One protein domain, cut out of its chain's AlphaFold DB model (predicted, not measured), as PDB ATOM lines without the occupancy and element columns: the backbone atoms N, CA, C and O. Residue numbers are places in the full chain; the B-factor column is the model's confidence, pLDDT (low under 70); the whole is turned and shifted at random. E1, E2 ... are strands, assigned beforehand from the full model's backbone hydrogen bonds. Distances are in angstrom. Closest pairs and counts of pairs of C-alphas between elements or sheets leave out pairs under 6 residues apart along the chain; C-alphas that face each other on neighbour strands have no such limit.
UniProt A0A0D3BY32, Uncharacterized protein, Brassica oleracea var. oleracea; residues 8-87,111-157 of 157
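What this domain is: This is residues 8 to 87 and 111 to 157 of the 157 residues of an uncharacterized protein of Brassica oleracea var. oleracea (UniProt A0A0D3BY32). The chain is wound in stacked turns, a solenoid of roughly triangular section with three walls: E1, E4, E7 and residues 113 to 117 of E10 side by side in one, E2, E5, E8 and residues 120 to 122 of E10 in the second, E3, E6, E9 and E11 in the third. At one end of the stack the hairpin E12 and E13 extends the first wall past E10. The printed part has 127 residues with thirteen named strands, E1 to E13 along the chain, and no named helix; the class is all strand. The first two walls and the hairpin make a branched, mixed sheet of nine strands, and the third is a parallel sheet in the order E3, E6, E9, E11. The whole is compact, with a radius of gyration of the C-alphas of 13.5 A and spans of 37 by 29 by 25 A.

Where its parts are: E1, residues 8 to 10, begins at C-alpha 8 (3.450, 27.674, -22.282). E2 is residues 20 to 23, E3 29 to 33, E4 37 to 40, E5 43 to 46, E6 50 to 54, E7 58 to 62, E8 65 to 68 and E9 80 to 82. E10, residues 113 to 122, is 21.4 A long and bends by 93 degrees at residue 118. E11 is residues 128 to 130. E12, residues 134 to 143, is 26.5 A long and bends by 52 degrees at residue 138. E13, residues 148 to 156, is 25.8 A long and ends at C-alpha 156 (1.799, 4.658, -21.751).

How they stand to each other: In the branched, twisted sheet E1 is an edge strand, parallel to E4 at 7 degrees, with N 9 and O 38 2.8 A apart. E4 is parallel to E7 at 5 degrees (N 39 and O 60, 2.8 A). E2, another edge strand, is parallel to E5, and E5 to E8; N 21 and O 43 are 2.8 A apart, N 44 and O 65 2.8 A. E10 has E7 and E8 on one side, both parallel to it, with N 59 and O 113 at 2.8 A and N 66 and O 120 at 2.9 A. On its other side is E13, antiparallel at 160 degrees, with N 116 and O 152 at 2.8 A. E12 and E13 form a hairpin at 165 degrees, with N 140 and O 151 at 2.8 A. The sheet E3, E6, E9, E11 and the branched sheet form a sandwich, two sheets face to face, 8.1 A centre to centre where they face each other. N 33 and O 53 are 2.8 A apart, N 54 and O 81 2.8 A, N 82 and O 129 2.8 A. The closest C-alphas of E6 and E8 are those of Cys 51 and Leu 66, 6.2 A apart.

The domain as a whole: The C-alphas of Glu 87 and Lys 145 are the two farthest apart, at 41.8 A. Residues 88 to 110 are not printed, and C-alphas 87 and 111 are 7.8 A apart across that cut. Of the links printed whole, E8 to E9 is long, with 11 residues. The mean pLDDT of the printed part is 89.3; residues 26 to 27, 70 to 76 and 86 to 87 are under 70.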
ATOM      1  N   VAL A   8       2.329  27.649 -23.219       95.31
ATOM      2  CA  VAL A   8       3.450  27.674 -22.282       95.31
ATOM      3  C   VAL A   8       3.189  28.774 -21.263       95.31
ATOM      4  O   VAL A   8       3.026  29.934 -21.636       95.31
ATOM      5  N   LEU A   9       3.135  28.405 -19.985       95.38
ATOM      6  CA  LEU A   9       2.994  29.327 -18.864       95.38
ATOM      7  C   LEU A   9       4.290  29.317 -18.056       95.38
ATOM      8  O   LEU A   9       4.658  28.303 -17.465       95.38
ATOM      9  N   ILE A  10       4.980  30.453 -18.038       95.75
ATOM     10  CA  ILE A  10       6.241  30.636 -17.315       95.75
ATOM     11  C   ILE A  10       6.113  31.909 -16.494       95.75
ATOM     12  O   ILE A  10       5.741  32.949 -17.041       95.75
ATOM     13  N   SER A  11       6.417  31.840 -15.199       95.12
ATOM     14  CA  SER A  11       6.495  33.056 -14.390       95.12
ATOM     15  C   SER A  11       7.851  33.751 -14.533       95.12
ATOM     16  O   SER A  11       8.873  33.110 -14.785       95.12
ATOM     17  N   GLY A  12       7.851  35.073 -14.358       90.81
ATOM     18  CA  GLY A  12       9.050  35.910 -14.439       90.81
ATOM     19  C   GLY A  12       9.833  36.055 -13.131       90.81
ATOM     20  O   GLY A  12      10.745  36.876 -13.097       90.81
ATOM     21  N   GLY A  13       9.462  35.334 -12.066       89.94
ATOM     22  CA  GLY A  13      10.170  35.389 -10.780       89.94
ATOM     23  C   GLY A  13      11.546  34.722 -10.828       89.94
ATOM     24  O   GLY A  13      11.809  33.893 -11.702       89.94
ATOM     25  N   GLU A  14      12.427  35.050  -9.882       91.81
ATOM     26  CA  GLU A  14      13.703  34.330  -9.718       91.81
ATOM     27  C   GLU A  14      13.469  32.926  -9.140       91.81
ATOM     28  O   GLU A  14      14.172  31.967  -9.470       91.81
ATOM     29  N   THR A  15      12.436  32.802  -8.308       92.62
ATOM     30  CA  THR A  15      11.995  31.552  -7.694       92.62
ATOM     31  C   THR A  15      10.514  31.273  -7.983       92.62
ATOM     32  O   THR A  15       9.727  32.212  -8.146       92.62
ATOM     33  N   PRO A  16      10.079  29.995  -8.003       93.69
ATOM     34  CA  PRO A  16       8.682  29.661  -8.288       93.69
ATOM     35  C   PRO A  16       7.709  30.146  -7.204       93.69
ATOM     36  O   PRO A  16       6.510  30.245  -7.458       93.69
ATOM     37  N   ASP A  17       8.204  30.460  -6.006       93.81
ATOM     38  CA  ASP A  17       7.417  30.972  -4.880       93.81
ATOM     39  C   ASP A  17       6.899  32.404  -5.111       93.81
ATOM     40  O   ASP A  17       5.909  32.819  -4.511       93.81
ATOM     41  N   GLU A  18       7.533  33.167  -6.007       95.75
ATOM     42  CA  GLU A  18       7.183  34.570  -6.270       95.75
ATOM     43  C   GLU A  18       5.893  34.728  -7.081       95.75
ATOM     44  O   GLU A  18       5.239  35.767  -7.011       95.75
ATOM     45  N   THR A  19       5.502  33.700  -7.841       96.19
ATOM     46  CA  THR A  19       4.238  33.683  -8.584       96.19
ATOM     47  C   THR A  19       3.409  32.489  -8.153       96.19
ATOM     48  O   THR A  19       3.727  31.348  -8.480       96.19
ATOM     49  N   THR A  20       2.311  32.765  -7.451       95.25
ATOM     50  CA  THR A  20       1.413  31.732  -6.933       95.25
ATOM     51  C   THR A  20       0.031  31.834  -7.567       95.25
ATOM     52  O   THR A  20      -0.638  32.862  -7.464       95.25
ATOM     53  N   LEU A  21      -0.422  30.738  -8.174       94.06
ATOM     54  CA  LEU A  21      -1.815  30.510  -8.539       94.06
ATOM     55  C   LEU A  21      -2.504  29.787  -7.382       94.06
ATOM     56  O   LEU A  21      -2.099  28.687  -7.011       94.06
ATOM     57  N   VAL A  22      -3.536  30.404  -6.806       92.31
ATOM     58  CA  VAL A  22      -4.287  29.830  -5.683       92.31
ATOM     59  C   VAL A  22      -5.681  29.442  -6.146       92.31
ATOM     60  O   VAL A  22      -6.436  30.280  -6.635       92.31
ATOM     61  N   CYS A  23      -6.028  28.177  -5.941       89.56
ATOM     62  CA  CYS A  23      -7.368  27.651  -6.132       89.56
ATOM     63  C   CYS A  23      -8.024  27.405  -4.770       89.56
ATOM     64  O   CYS A  23      -7.600  26.530  -4.007       89.56
ATOM     65  N   SER A  24      -9.055  28.194  -4.474       82.94
ATOM     66  CA  SER A  24      -9.853  28.079  -3.253       82.94
ATOM     67  C   SER A  24     -10.865  26.929  -3.337       82.94
ATOM     68  O   SER A  24     -11.054  26.290  -4.372       82.94
ATOM     69  N   ARG A  25     -11.516  26.639  -2.207       75.75
ATOM     70  CA  ARG A  25     -12.518  25.570  -2.076       75.75
ATOM     71  C   ARG A  25     -13.686  25.748  -3.054       75.75
ATOM     72  O   ARG A  25     -14.313  26.803  -3.078       75.75
ATOM     73  N   GLY A  26     -14.035  24.672  -3.763       66.00
ATOM     74  CA  GLY A  26     -15.222  24.594  -4.626       66.00
ATOM     75  C   GLY A  26     -14.927  24.315  -6.102       66.00
ATOM     76  O   GLY A  26     -15.855  24.011  -6.843       66.00
ATOM     77  N   SER A  27     -13.662  24.380  -6.514       64.06
ATOM     78  CA  SER A  27     -13.197  23.947  -7.835       64.06
ATOM     79  C   SER A  27     -12.563  22.557  -7.745       64.06
ATOM     80  O   SER A  27     -11.835  22.282  -6.797       64.06
ATOM     81  N   ASP A  28     -12.804  21.692  -8.733       76.38
ATOM     82  CA  ASP A  28     -12.275  20.317  -8.738       76.38
ATOM     83  C   ASP A  28     -10.746  20.262  -8.964       76.38
ATOM     84  O   ASP A  28     -10.060  19.339  -8.509       76.38
ATOM     85  N   SER A  29     -10.196  21.259  -9.668       87.88
ATOM     86  CA  SER A  29      -8.761  21.403  -9.948       87.88
ATOM     87  C   SER A  29      -8.362  22.868 -10.147       87.88
ATOM     88  O   SER A  29      -9.196  23.682 -10.545       87.88
ATOM     89  N   ALA A  30      -7.092  23.209  -9.883       92.25
ATOM     90  CA  ALA A  30      -6.589  24.570 -10.099       92.25
ATOM     91  C   ALA A  30      -6.336  24.880 -11.583       92.25
ATOM     92  O   ALA A  30      -6.636  25.980 -12.044       92.25
ATOM     93  N   LEU A  31      -5.793  23.915 -12.333       93.44
ATOM     94  CA  LEU A  31      -5.607  23.997 -13.780       93.44
ATOM     95  C   LEU A  31      -6.066  22.697 -14.444       93.44
ATOM     96  O   LEU A  31      -5.530  21.626 -14.151       93.44
ATOM     97  N   GLU A  32      -7.003  22.810 -15.384       94.19
ATOM     98  CA  GLU A  32      -7.386  21.720 -16.281       94.19
ATOM     99  C   GLU A  32      -6.644  21.860 -17.617       94.19
ATOM    100  O   GLU A  32      -6.687  22.901 -18.275       94.19
ATOM    101  N   LEU A  33      -5.916  20.811 -17.997       93.81
ATOM    102  CA  LEU A  33      -4.997  20.785 -19.129       93.81
ATOM    103  C   LEU A  33      -5.583  19.888 -20.223       93.81
ATOM    104  O   LEU A  33      -5.560  18.660 -20.119       93.81
ATOM    105  N   LEU A  34      -6.132  20.536 -21.252       92.06
ATOM    106  CA  LEU A  34      -6.836  19.909 -22.380       92.06
ATOM    107  C   LEU A  34      -5.968  19.793 -23.647       92.06
ATOM    108  O   LEU A  34      -6.452  19.352 -24.684       92.06
ATOM    109  N   SER A  35      -4.721  20.260 -23.597       90.19
ATOM    110  CA  SER A  35      -3.783  20.206 -24.715       90.19
ATOM    111  C   SER A  35      -2.344  20.131 -24.213       90.19
ATOM    112  O   SER A  35      -2.064  20.282 -23.021       90.19
ATOM    113  N   THR A  36      -1.413  19.929 -25.150       92.88
ATOM    114  CA  THR A  36       0.019  19.926 -24.844       92.88
ATOM    115  C   THR A  36       0.436  21.260 -24.234       92.88
ATOM    116  O   THR A  36       0.223  22.320 -24.825       92.88
ATOM    117  N   CYS A  37       1.062  21.222 -23.061       93.81
ATOM    118  CA  CYS A  37       1.475  22.432 -22.377       93.81
ATOM    119  C   CYS A  37       2.755  22.279 -21.564       93.81
ATOM    120  O   CYS A  37       3.164  21.187 -21.165       93.81
ATOM    121  N   LYS A  38       3.390  23.422 -21.300       97.19
ATOM    122  CA  LYS A  38       4.492  23.527 -20.345       97.19
ATOM    123  C   LYS A  38       4.146  24.544 -19.270       97.19
ATOM    124  O   LYS A  38       3.831  25.689 -19.582       97.19
ATOM    125  N   LEU A  39       4.261  24.128 -18.018       98.00
ATOM    126  CA  LEU A  39       4.202  24.989 -16.846       98.00
ATOM    127  C   LEU A  39       5.611  25.066 -16.266       98.00
ATOM    128  O   LEU A  39       6.224  24.023 -16.028       98.00
ATOM    129  N   ALA A  40       6.133  26.272 -16.055       98.00
ATOM    130  CA  ALA A  40       7.447  26.426 -15.452       98.00
ATOM    131  C   ALA A  40       7.538  27.583 -14.462       98.00
ATOM    132  O   ALA A  40       6.899  28.625 -14.627       98.00
ATOM    133  N   ASN A  41       8.412  27.396 -13.472       97.69
ATOM    134  CA  ASN A  41       8.818  28.429 -12.525       97.69
ATOM    135  C   ASN A  41       7.637  29.099 -11.801       97.69
ATOM    136  O   ASN A  41       7.590  30.318 -11.688       97.69
ATOM    137  N   LEU A  42       6.637  28.342 -11.354       97.44
ATOM    138  CA  LEU A  42       5.490  28.898 -10.631       97.44
ATOM    139  C   LEU A  42       4.999  27.958  -9.535       97.44
ATOM    140  O   LEU A  42       5.249  26.749  -9.571       97.44
ATOM    141  N   THR A  43       4.261  28.521  -8.586       97.44
ATOM    142  CA  THR A  43       3.572  27.776  -7.535       97.44
ATOM    143  C   THR A  43       2.096  27.626  -7.882       97.44
ATOM    144  O   THR A  43       1.421  28.606  -8.193       97.44
ATOM    145  N   VAL A  44       1.576  26.402  -7.808       95.94
ATOM    146  CA  VAL A  44       0.136  26.121  -7.848       95.94
ATOM    147  C   VAL A  44      -0.273  25.577  -6.492       95.94
ATOM    148  O   VAL A  44       0.256  24.558  -6.048       95.94
ATOM    149  N   LYS A  45      -1.223  26.248  -5.843       93.62
ATOM    150  CA  LYS A  45      -1.772  25.842  -4.554       93.62
ATOM    151  C   LYS A  45      -3.249  25.485  -4.694       93.62
ATOM    152  O   LYS A  45      -4.029  26.293  -5.194       93.62
ATOM    153  N   ALA A  46      -3.636  24.309  -4.208       90.50
ATOM    154  CA  ALA A  46      -5.019  23.841  -4.175       90.50
ATOM    155  C   ALA A  46      -5.455  23.506  -2.737       90.50
ATOM    156  O   ALA A  46      -4.817  22.697  -2.061       90.50
ATOM    157  N   GLU A  47      -6.550  24.115  -2.268       84.75
ATOM    158  CA  GLU A  47      -7.101  23.851  -0.924       84.75
ATOM    159  C   GLU A  47      -7.980  22.587  -0.864       84.75
ATOM    160  O   GLU A  47      -8.003  21.875   0.142       84.75
ATOM    161  N   LEU A  48      -8.735  22.313  -1.933       80.19
ATOM    162  CA  LEU A  48      -9.633  21.163  -2.056       80.19
ATOM    163  C   LEU A  48      -9.631  20.689  -3.514       80.19
ATOM    164  O   LEU A  48     -10.338  21.257  -4.333       80.19
ATOM    165  N   GLY A  49      -8.813  19.687  -3.835       83.81
ATOM    166  CA  GLY A  49      -8.662  19.169  -5.199       83.81
ATOM    167  C   GLY A  49      -7.202  18.943  -5.589       83.81
ATOM    168  O   GLY A  49      -6.308  18.931  -4.737       83.81
ATOM    169  N   CYS A  50      -6.968  18.753  -6.887       89.31
ATOM    170  CA  CYS A  50      -5.623  18.630  -7.451       89.31
ATOM    171  C   CYS A  50      -5.094  19.982  -7.949       89.31
ATOM    172  O   CYS A  50      -5.858  20.884  -8.299       89.31
ATOM    173  N   CYS A  51      -3.770  20.128  -8.001       94.12
ATOM    174  CA  CYS A  51      -3.159  21.295  -8.632       94.12
ATOM    175  C   CYS A  51      -3.376  21.237 -10.148       94.12
ATOM    176  O   CYS A  51      -3.779  22.223 -10.756       94.12
ATOM    177  N   LEU A  52      -3.130  20.074 -10.749       95.06
ATOM    178  CA  LEU A  52      -3.151  19.881 -12.193       95.06
ATOM    179  C   LEU A  52      -4.024  18.678 -12.550       95.06
ATOM    180  O   LEU A  52      -3.740  17.558 -12.120       95.06
ATOM    181  N   LEU A  53      -5.039  18.912 -13.379       94.56
ATOM    182  CA  LEU A  53      -5.865  17.879 -13.990       94.56
ATOM    183  C   LEU A  53      -5.509  17.752 -15.471       94.56
ATOM    184  O   LEU A  53      -5.870  18.593 -16.287       94.56
ATOM    185  N   HIS A  54      -4.799  16.688 -15.825       94.62
ATOM    186  CA  HIS A  54      -4.426  16.373 -17.197       94.62
ATOM    187  C   HIS A  54      -5.501  15.519 -17.886       94.62
ATOM    188  O   HIS A  54      -5.909  14.471 -17.366       94.62
ATOM    189  N   ARG A  55      -5.960  15.971 -19.058       92.62
ATOM    190  CA  ARG A  55      -7.025  15.341 -19.858       92.62
ATOM    191  C   ARG A  55      -6.556  14.888 -21.241       92.62
ATOM    192  O   ARG A  55      -7.061  13.880 -21.717       92.62
ATOM    193  N   SER A  56      -5.633  15.612 -21.874       90.69
ATOM    194  CA  SER A  56      -5.048  15.266 -23.179       90.69
ATOM    195  C   SER A  56      -3.763  16.069 -23.425       90.69
ATOM    196  O   SER A  56      -3.569  17.154 -22.865       90.69
ATOM    197  N   GLY A  57      -2.908  15.540 -24.298       91.06
ATOM    198  CA  GLY A  57      -1.649  16.111 -24.736       91.06
ATOM    199  C   GLY A  57      -0.460  15.707 -23.869       91.06
ATOM    200  O   GLY A  57      -0.497  14.780 -23.066       91.06
ATOM    201  N   ARG A  58       0.652  16.416 -24.060       93.19
ATOM    202  CA  ARG A  58       1.840  16.265 -23.217       93.19
ATOM    203  C   ARG A  58       1.967  17.427 -22.260       93.19
ATOM    204  O   ARG A  58       1.990  18.578 -22.686       93.19
ATOM    205  N   VAL A  59       2.125  17.132 -20.982       96.38
ATOM    206  CA  VAL A  59       2.301  18.140 -19.940       96.38
ATOM    207  C   VAL A  59       3.730  18.086 -19.425       96.38
ATOM    208  O   VAL A  59       4.185  17.060 -18.933       96.38
ATOM    209  N   THR A  60       4.445  19.204 -19.511       97.94
ATOM    210  CA  THR A  60       5.758  19.373 -18.872       97.94
ATOM    211  C   THR A  60       5.636  20.311 -17.681       97.94
ATOM    212  O   THR A  60       5.191  21.447 -17.832       97.94
ATOM    213  N   ILE A  61       6.060  19.859 -16.505       98.38
ATOM    214  CA  ILE A  61       6.064  20.631 -15.259       98.38
ATOM    215  C   ILE A  61       7.523  20.801 -14.847       98.38
ATOM    216  O   ILE A  61       8.182  19.819 -14.515       98.38
ATOM    217  N   ASP A  62       8.039  22.024 -14.915       98.12
ATOM    218  CA  ASP A  62       9.479  22.288 -14.847       98.12
ATOM    219  C   ASP A  62       9.818  23.374 -13.824       98.12
ATOM    220  O   ASP A  62       9.458  24.540 -13.983       98.12
ATOM    221  N   GLY A  63      10.510  22.998 -12.749       96.94
ATOM    222  CA  GLY A  63      10.900  23.955 -11.714       96.94
ATOM    223  C   GLY A  63       9.709  24.563 -10.967       96.94
ATOM    224  O   GLY A  63       9.787  25.707 -10.530       96.94
ATOM    225  N   CYS A  64       8.593  23.838 -10.859       98.06
ATOM    226  CA  CYS A  64       7.379  24.320 -10.201       98.06
ATOM    227  C   CYS A  64       7.301  23.902  -8.727       98.06
ATOM    228  O   CYS A  64       8.089  23.090  -8.230       98.06
ATOM    229  N   VAL A  65       6.282  24.424  -8.048       97.19
ATOM    230  CA  VAL A  65       5.851  23.988  -6.716       97.19
ATOM    231  C   VAL A  65       4.379  23.630  -6.800       97.19
ATOM    232  O   VAL A  65       3.558  24.471  -7.160       97.19
ATOM    233  N   LEU A  66       4.034  22.385  -6.496       96.06
ATOM    234  CA  LEU A  66       2.648  21.934  -6.441       96.06
ATOM    235  C   LEU A  66       2.289  21.657  -4.987       96.06
ATOM    236  O   LEU A  66       2.868  20.757  -4.377       96.06
ATOM    237  N   GLN A  67       1.358  22.436  -4.443       93.06
ATOM    238  CA  GLN A  67       0.982  22.381  -3.038       93.06
ATOM    239  C   GLN A  67      -0.501  22.044  -2.879       93.06
ATOM    240  O   GLN A  67      -1.376  22.864  -3.161       93.06
ATOM    241  N   CYS A  68      -0.788  20.860  -2.353       88.19
ATOM    242  CA  CYS A  68      -2.113  20.543  -1.832       88.19
ATOM    243  C   CYS A  68      -2.142  20.858  -0.332       88.19
ATOM    244  O   CYS A  68      -1.240  20.453   0.400       88.19
ATOM    245  N   GLU A  69      -3.149  21.586   0.155       78.62
ATOM    246  CA  GLU A  69      -3.263  21.807   1.601       78.62
ATOM    247  C   GLU A  69      -3.511  20.505   2.364       78.62
ATOM    248  O   GLU A  69      -4.261  19.633   1.925       78.62
ATOM    249  N   THR A  70      -2.895  20.427   3.546       64.38
ATOM    250  CA  THR A  70      -3.105  19.342   4.508       64.38
ATOM    251  C   THR A  70      -4.547  19.411   5.014       64.38
ATOM    252  O   THR A  70      -4.942  20.374   5.673       64.38
ATOM    253  N   ASN A  71      -5.348  18.407   4.687       63.88
ATOM    254  CA  ASN A  71      -6.775  18.322   4.960       63.88
ATOM    255  C   ASN A  71      -7.078  16.949   5.594       63.88
ATOM    256  O   ASN A  71      -6.433  15.964   5.247       63.88
ATOM    257  N   PRO A  72      -8.077  16.800   6.485       60.75
ATOM    258  CA  PRO A  72      -8.513  15.483   6.976       60.75
ATOM    259  C   PRO A  72      -8.793  14.431   5.876       60.75
ATOM    260  O   PRO A  72      -8.857  13.238   6.171       60.75
ATOM    261  N   LEU A  73      -8.929  14.849   4.612       65.19
ATOM    262  CA  LEU A  73      -9.030  13.991   3.432       65.19
ATOM    263  C   LEU A  73      -7.723  13.882   2.616       65.19
ATOM    264  O   LEU A  73      -7.785  13.672   1.411       65.19
ATOM    265  N   ASP A  74      -6.542  13.968   3.237       65.81
ATOM    266  CA  ASP A  74      -5.220  13.928   2.566       65.81
ATOM    267  C   ASP A  74      -4.963  12.700   1.674       65.81
ATOM    268  O   ASP A  74      -4.107  12.707   0.789       65.81
ATOM    269  N   HIS A  75      -5.708  11.617   1.884       62.09
ATOM    270  CA  HIS A  75      -5.670  10.437   1.023       62.09
ATOM    271  C   HIS A  75      -6.338  10.666  -0.347       62.09
ATOM    272  O   HIS A  75      -6.139   9.863  -1.260       62.09
ATOM    273  N   LEU A  76      -7.125  11.738  -0.482       64.31
ATOM    274  CA  LEU A  76      -7.781  12.189  -1.710       64.31
ATOM    275  C   LEU A  76      -7.022  13.336  -2.390       64.31
ATOM    276  O   LEU A  76      -7.287  13.611  -3.559       64.31
ATOM    277  N   SER A  77      -6.084  13.999  -1.702       76.62
ATOM    278  CA  SER A  77      -5.267  15.049  -2.309       76.62
ATOM    279  C   SER A  77      -4.102  14.432  -3.084       76.62
ATOM    280  O   SER A  77      -3.241  13.727  -2.555       76.62
ATOM    281  N   CYS A  78      -4.109  14.682  -4.390       89.00
ATOM    282  CA  CYS A  78      -3.061  14.281  -5.309       89.00
ATOM    283  C   CYS A  78      -2.754  15.481  -6.210       89.00
ATOM    284  O   CYS A  78      -3.630  15.878  -6.979       89.00
ATOM    285  N   PRO A  79      -1.558  16.088  -6.124       92.75
ATOM    286  CA  PRO A  79      -1.255  17.326  -6.835       92.75
ATOM    287  C   PRO A  79      -1.413  17.206  -8.347       92.75
ATOM    288  O   PRO A  79      -1.923  18.130  -8.977       92.75
ATOM    289  N   ILE A  80      -1.034  16.064  -8.921       94.88
ATOM    290  CA  ILE A  80      -1.208  15.777 -10.343       94.88
ATOM    291  C   ILE A  80      -2.208  14.634 -10.493       94.88
ATOM    292  O   ILE A  80      -2.007  13.543  -9.958       94.88
ATOM    293  N   VAL A  81      -3.271  14.858 -11.254       93.88
ATOM    294  CA  VAL A  81      -4.223  13.819 -11.641       93.88
ATOM    295  C   VAL A  81      -4.263  13.757 -13.158       93.88
ATOM    296  O   VAL A  81      -4.543  14.753 -13.813       93.88
ATOM    297  N   SER A  82      -3.989  12.588 -13.727       93.94
ATOM    298  CA  SER A  82      -4.156  12.342 -15.155       93.94
ATOM    299  C   SER A  82      -5.338  11.421 -15.389       93.94
ATOM    300  O   SER A  82      -5.344  10.268 -14.961       93.94
ATOM    301  N   THR A  83      -6.319  11.932 -16.118       93.62
ATOM    302  CA  THR A  83      -7.476  11.163 -16.596       93.62
ATOM    303  C   THR A  83      -7.443  10.962 -18.108       93.62
ATOM    304  O   THR A  83      -8.395  10.426 -18.666       93.62
ATOM    305  N   ALA A  84      -6.352  11.382 -18.758       90.56
ATOM    306  CA  ALA A  84      -6.127  11.159 -20.174       90.56
ATOM    307  C   ALA A  84      -6.209   9.657 -20.502       90.56
ATOM    308  O   ALA A  84      -5.494   8.841 -19.908       90.56
ATOM    309  N   GLY A  85      -7.138   9.320 -21.396       80.25
ATOM    310  CA  GLY A  85      -7.285   7.990 -21.983       80.25
ATOM    311  C   GLY A  85      -6.462   7.867 -23.258       80.25
ATOM    312  O   GLY A  85      -5.745   8.796 -23.621       80.25
ATOM    313  N   ASP A  86      -6.564   6.738 -23.946       67.25
ATOM    314  CA  ASP A  86      -6.096   6.684 -25.326       67.25
ATOM    315  C   ASP A  86      -7.012   7.625 -26.127       67.25
ATOM    316  O   ASP A  86      -8.237   7.562 -25.988       67.25
ATOM    317  N   GLU A  87      -6.441   8.577 -26.871       60.59
ATOM    318  CA  GLU A  87      -7.230   9.282 -27.880       60.59
ATOM    319  C   GLU A  87      -7.702   8.181 -28.824       60.59
ATOM    320  O   GLU A  87      -6.852   7.492 -29.387       60.59
ATOM    321  N   GLY A 111       0.579  11.056 -28.232       82.00
ATOM    322  CA  GLY A 111       0.483  10.322 -26.977       82.00
ATOM    323  C   GLY A 111       0.335  11.260 -25.796       82.00
ATOM    324  O   GLY A 111       0.907  12.359 -25.788       82.00
ATOM    325  N   ASN A 112      -0.451  10.809 -24.826       91.69
ATOM    326  CA  ASN A 112      -0.709  11.525 -23.594       91.69
ATOM    327  C   ASN A 112       0.436  11.261 -22.619       91.69
ATOM    328  O   ASN A 112       0.784  10.113 -22.374       91.69
ATOM    329  N   SER A 113       1.037  12.302 -22.048       94.38
ATOM    330  CA  SER A 113       2.119  12.099 -21.076       94.38
ATOM    331  C   SER A 113       2.252  13.248 -20.086       94.38
ATOM    332  O   SER A 113       1.819  14.374 -20.340       94.38
ATOM    333  N   VAL A 114       2.859  12.962 -18.935       96.56
ATOM    334  CA  VAL A 114       3.224  13.968 -17.935       96.56
ATOM    335  C   VAL A 114       4.688  13.788 -17.557       96.56
ATOM    336  O   VAL A 114       5.063  12.764 -16.992       96.56
ATOM    337  N   SER A 115       5.498  14.811 -17.811       97.81
ATOM    338  CA  SER A 115       6.896  14.880 -17.389       97.81
ATOM    339  C   SER A 115       7.057  15.926 -16.297       97.81
ATOM    340  O   SER A 115       6.693  17.092 -16.461       97.81
ATOM    341  N   VAL A 116       7.639  15.510 -15.181       98.31
ATOM    342  CA  VAL A 116       7.951  16.356 -14.031       98.31
ATOM    343  C   VAL A 116       9.460  16.506 -13.935       98.31
ATOM    344  O   VAL A 116      10.186  15.516 -13.898       98.31
ATOM    345  N   LEU A 117       9.931  17.750 -13.883       97.88
ATOM    346  CA  LEU A 117      11.339  18.126 -13.835       97.88
ATOM    347  C   LEU A 117      11.559  19.093 -12.674       97.88
ATOM    348  O   LEU A 117      10.875  20.109 -12.569       97.88
ATOM    349  N   GLN A 118      12.510  18.775 -11.793       96.38
ATOM    350  CA  GLN A 118      12.965  19.648 -10.702       96.38
ATOM    351  C   GLN A 118      11.817  20.327  -9.933       96.38
ATOM    352  O   GLN A 118      11.879  21.505  -9.594       96.38
ATOM    353  N   THR A 119      10.737  19.598  -9.674       97.38
ATOM    354  CA  THR A 119       9.513  20.182  -9.115       97.38
ATOM    355  C   THR A 119       9.380  19.798  -7.651       97.38
ATOM    356  O   THR A 119       9.624  18.647  -7.281       97.38
ATOM    357  N   ARG A 120       9.008  20.762  -6.807       96.25
ATOM    358  CA  ARG A 120       8.638  20.498  -5.414       96.25
ATOM    359  C   ARG A 120       7.176  20.084  -5.370       96.25
ATOM    360  O   ARG A 120       6.328  20.724  -5.985       96.25
ATOM    361  N   ILE A 121       6.892  19.004  -4.655       94.19
ATOM    362  CA  ILE A 121       5.534  18.499  -4.473       94.19
ATOM    363  C   ILE A 121       5.295  18.402  -2.975       94.19
ATOM    364  O   ILE A 121       6.014  17.685  -2.277       94.19
ATOM    365  N   GLU A 122       4.326  19.170  -2.493       90.88
ATOM    366  CA  GLU A 122       4.080  19.401  -1.076       90.88
ATOM    367  C   GLU A 122       2.615  19.108  -0.734       90.88
ATOM    368  O   GLU A 122       1.692  19.543  -1.425       90.88
ATOM    369  N   GLY A 123       2.407  18.375   0.360       80.00
ATOM    370  CA  GLY A 123       1.081  17.919   0.774       80.00
ATOM    371  C   GLY A 123       0.528  16.758  -0.063       80.00
ATOM    372  O   GLY A 123       1.034  16.423  -1.135       80.00
ATOM    373  N   GLY A 124      -0.513  16.116   0.471       74.62
ATOM    374  CA  GLY A 124      -1.113  14.902  -0.084       74.62
ATOM    375  C   GLY A 124      -0.306  13.620   0.136       74.62
ATOM    376  O   GLY A 124       0.901  13.628   0.370       74.62
ATOM    377  N   ALA A 125      -1.000  12.480   0.088       79.81
ATOM    378  CA  ALA A 125      -0.388  11.161   0.284       79.81
ATOM    379  C   ALA A 125       0.307  10.610  -0.978       79.81
ATOM    380  O   ALA A 125       1.057   9.635  -0.901       79.81
ATOM    381  N   LYS A 126       0.026  11.194  -2.151       87.75
ATOM    382  CA  LYS A 126       0.527  10.766  -3.467       87.75
ATOM    383  C   LYS A 126       0.913  11.985  -4.300       87.75
ATOM    384  O   LYS A 126       0.254  13.012  -4.213       87.75
ATOM    385  N   SER A 127       1.933  11.850  -5.148       90.44
ATOM    386  CA  SER A 127       2.371  12.928  -6.053       90.44
ATOM    387  C   SER A 127       1.607  12.955  -7.377       90.44
ATOM    388  O   SER A 127       1.345  14.027  -7.918       90.44
ATOM    389  N   VAL A 128       1.261  11.776  -7.902       93.25
ATOM    390  CA  VAL A 128       0.525  11.616  -9.156       93.25
ATOM    391  C   VAL A 128      -0.466  10.456  -9.067       93.25
ATOM    392  O   VAL A 128      -0.174   9.426  -8.456       93.25
ATOM    393  N   SER A 129      -1.640  10.630  -9.669       92.50
ATOM    394  CA  SER A 129      -2.680   9.611  -9.792       92.50
ATOM    395  C   SER A 129      -3.121   9.530 -11.244       92.50
ATOM    396  O   SER A 129      -3.430  10.554 -11.849       92.50
ATOM    397  N   THR A 130      -3.177   8.324 -11.800       92.44
ATOM    398  CA  THR A 130      -3.643   8.083 -13.168       92.44
ATOM    399  C   THR A 130      -4.910   7.232 -13.141       92.44
ATOM    400  O   THR A 130      -5.041   6.341 -12.303       92.44
ATOM    401  N   SER A 131      -5.871   7.520 -14.022       83.31
ATOM    402  CA  SER A 131      -7.113   6.738 -14.158       83.31
ATOM    403  C   SER A 131      -7.314   6.154 -15.564       83.31
ATOM    404  O   SER A 131      -8.447   5.912 -15.966       83.31
ATOM    405  N   GLY A 132      -6.225   5.934 -16.306       75.00
ATOM    406  CA  GLY A 132      -6.227   5.438 -17.688       75.00
ATOM    407  C   GLY A 132      -5.037   4.515 -17.974       75.00
ATOM    408  O   GLY A 132      -4.602   3.770 -17.095       75.00
ATOM    409  N   HIS A 133      -4.491   4.581 -19.191       83.62
ATOM    410  CA  HIS A 133      -3.387   3.719 -19.647       83.62
ATOM    411  C   HIS A 133      -1.994   4.221 -19.248       83.62
ATOM    412  O   HIS A 133      -1.014   3.484 -19.378       83.62
ATOM    413  N   LEU A 134      -1.909   5.444 -18.719       91.62
ATOM    414  CA  LEU A 134      -0.645   6.022 -18.290       91.62
ATOM    415  C   LEU A 134      -0.170   5.425 -16.966       91.62
ATOM    416  O   LEU A 134      -0.912   5.349 -15.979       91.62
ATOM    417  N   VAL A 135       1.104   5.066 -16.934       92.88
ATOM    418  CA  VAL A 135       1.801   4.515 -15.781       92.88
ATOM    419  C   VAL A 135       3.063   5.307 -15.484       92.88
ATOM    420  O   VAL A 135       3.673   5.922 -16.353       92.88
ATOM    421  N   LEU A 136       3.462   5.285 -14.218       94.38
ATOM    422  CA  LEU A 136       4.720   5.869 -13.778       94.38
ATOM    423  C   LEU A 136       5.885   5.030 -14.313       94.38
ATOM    424  O   LEU A 136       6.021   3.865 -13.944       94.38
ATOM    425  N   GLN A 137       6.722   5.626 -15.158       93.00
ATOM    426  CA  GLN A 137       7.814   4.930 -15.841       93.00
ATOM    427  C   GLN A 137       9.134   5.051 -15.076       93.00
ATOM    428  O   GLN A 137       9.844   4.073 -14.836       93.00
ATOM    429  N   ARG A 138       9.499   6.277 -14.688       91.69
ATOM    430  CA  ARG A 138      10.801   6.594 -14.084       91.69
ATOM    431  C   ARG A 138      10.594   7.573 -12.953       91.69
ATOM    432  O   ARG A 138       9.796   8.488 -13.088       91.69
ATOM    433  N   VAL A 139      11.336   7.405 -11.862       95.75
ATOM    434  CA  VAL A 139      11.314   8.336 -10.731       95.75
ATOM    435  C   VAL A 139      12.730   8.578 -10.248       95.75
ATOM    436  O   VAL A 139      13.499   7.645 -10.019       95.75
ATOM    437  N   ARG A 140      13.059   9.845 -10.040       97.00
ATOM    438  CA  ARG A 140      14.239  10.295  -9.320       97.00
ATOM    439  C   ARG A 140      13.814  11.362  -8.327       97.00
ATOM    440  O   ARG A 140      13.049  12.266  -8.650       97.00
ATOM    441  N   VAL A 141      14.359  11.273  -7.123       95.06
ATOM    442  CA  VAL A 141      14.154  12.273  -6.076       95.06
ATOM    443  C   VAL A 141      15.516  12.778  -5.634       95.06
ATOM    444  O   VAL A 141      16.440  11.986  -5.441       95.06
ATOM    445  N   MET A 142      15.659  14.093  -5.499       94.88
ATOM    446  CA  MET A 142      16.841  14.702  -4.896       94.88
ATOM    447  C   MET A 142      16.448  15.501  -3.667       94.88
ATOM    448  O   MET A 142      15.530  16.317  -3.703       94.88
ATOM    449  N   TYR A 143      17.184  15.279  -2.587       90.19
ATOM    450  CA  TYR A 143      17.051  16.048  -1.364       90.19
ATOM    451  C   TYR A 143      18.009  17.241  -1.386       90.19
ATOM    452  O   TYR A 143      19.212  17.087  -1.600       90.19
ATOM    453  N   SER A 144      17.463  18.427  -1.146       87.44
ATOM    454  CA  SER A 144      18.186  19.638  -0.764       87.44
ATOM    455  C   SER A 144      17.903  19.934   0.711       87.44
ATOM    456  O   SER A 144      16.959  19.393   1.277       87.44
ATOM    457  N   LYS A 145      18.684  20.823   1.338       86.06
ATOM    458  CA  LYS A 145      18.629  21.103   2.789       86.06
ATOM    459  C   LYS A 145      17.209  21.274   3.353       86.06
ATOM    460  O   LYS A 145      16.974  20.864   4.482       86.06
ATOM    461  N   ALA A 146      16.297  21.887   2.598       86.56
ATOM    462  CA  ALA A 146      14.932  22.170   3.044       86.56
ATOM    463  C   ALA A 146      13.832  21.504   2.199       86.56
ATOM    464  O   ALA A 146      12.673  21.550   2.594       86.56
ATOM    465  N   TYR A 147      14.165  20.885   1.060       88.88
ATOM    466  CA  TYR A 147      13.167  20.482   0.064       88.88
ATOM    467  C   TYR A 147      13.520  19.174  -0.639       88.88
ATOM    468  O   TYR A 147      14.692  18.870  -0.870       88.88
ATOM    469  N   LEU A 148      12.485  18.443  -1.045       93.25
ATOM    470  CA  LEU A 148      12.585  17.340  -1.994       93.25
ATOM    471  C   LEU A 148      12.186  17.835  -3.383       93.25
ATOM    472  O   LEU A 148      11.143  18.463  -3.554       93.25
ATOM    473  N   TYR A 149      13.017  17.517  -4.367       95.75
ATOM    474  CA  TYR A 149      12.747  17.772  -5.773       95.75
ATOM    475  C   TYR A 149      12.490  16.452  -6.486       95.75
ATOM    476  O   TYR A 149      13.238  15.486  -6.308       95.75
ATOM    477  N   PHE A 150      11.444  16.432  -7.300       96.88
ATOM    478  CA  PHE A 150      10.993  15.263  -8.033       96.88
ATOM    479  C   PHE A 150      11.290  15.406  -9.522       96.88
ATOM    480  O   PHE A 150      11.103  16.471 -10.116       96.88
ATOM    481  N   TRP A 151      11.722  14.292 -10.109       97.69
ATOM    482  CA  TRP A 151      11.742  14.055 -11.541       97.69
ATOM    483  C   TRP A 151      11.028  12.745 -11.807       97.69
ATOM    484  O   TRP A 151      11.425  11.716 -11.256       97.69
ATOM    485  N   PHE A 152       9.995  12.761 -12.634       97.44
ATOM    486  CA  PHE A 152       9.363  11.527 -13.069       97.44
ATOM    487  C   PHE A 152       8.607  11.702 -14.370       97.44
ATOM    488  O   PHE A 152       8.168  12.801 -14.696       97.44
ATOM    489  N   ASP A 153       8.422  10.584 -15.058       96.69
ATOM    490  CA  ASP A 153       7.638  10.507 -16.281       96.69
ATOM    491  C   ASP A 153       6.460   9.560 -16.073       96.69
ATOM    492  O   ASP A 153       6.602   8.471 -15.502       96.69
ATOM    493  N   VAL A 154       5.299   9.998 -16.538       95.06
ATOM    494  CA  VAL A 154       4.070   9.223 -16.634       95.06
ATOM    495  C   VAL A 154       3.708   9.143 -18.107       95.06
ATOM    496  O   VAL A 154       3.461  10.167 -18.740       95.06
ATOM    497  N   ASP A 155       3.701   7.930 -18.639       93.00
ATOM    498  CA  ASP A 155       3.521   7.650 -20.064       93.00
ATOM    499  C   ASP A 155       2.770   6.322 -20.234       93.00
ATOM    500  O   ASP A 155       2.522   5.620 -19.249       93.00
ATOM    501  N   HIS A 156       2.395   5.960 -21.455       88.50
ATOM    502  CA  HIS A 156       1.799   4.658 -21.751       88.50
ATOM    503  C   HIS A 156       2.739   3.515 -21.322       88.50
ATOM    504  O   HIS A 156       3.954   3.701 -21.211       88.50
ATOM    505  N   LYS A 157       2.155   2.353 -20.996       78.38
ATOM    506  CA  LYS A 157       2.888   1.160 -20.530       78.38
ATOM    507  C   LYS A 157       3.969   0.692 -21.492       78.38
ATOM    508  O   LYS A 157       3.677   0.602 -22.702       78.38
TER     509      LYS A 157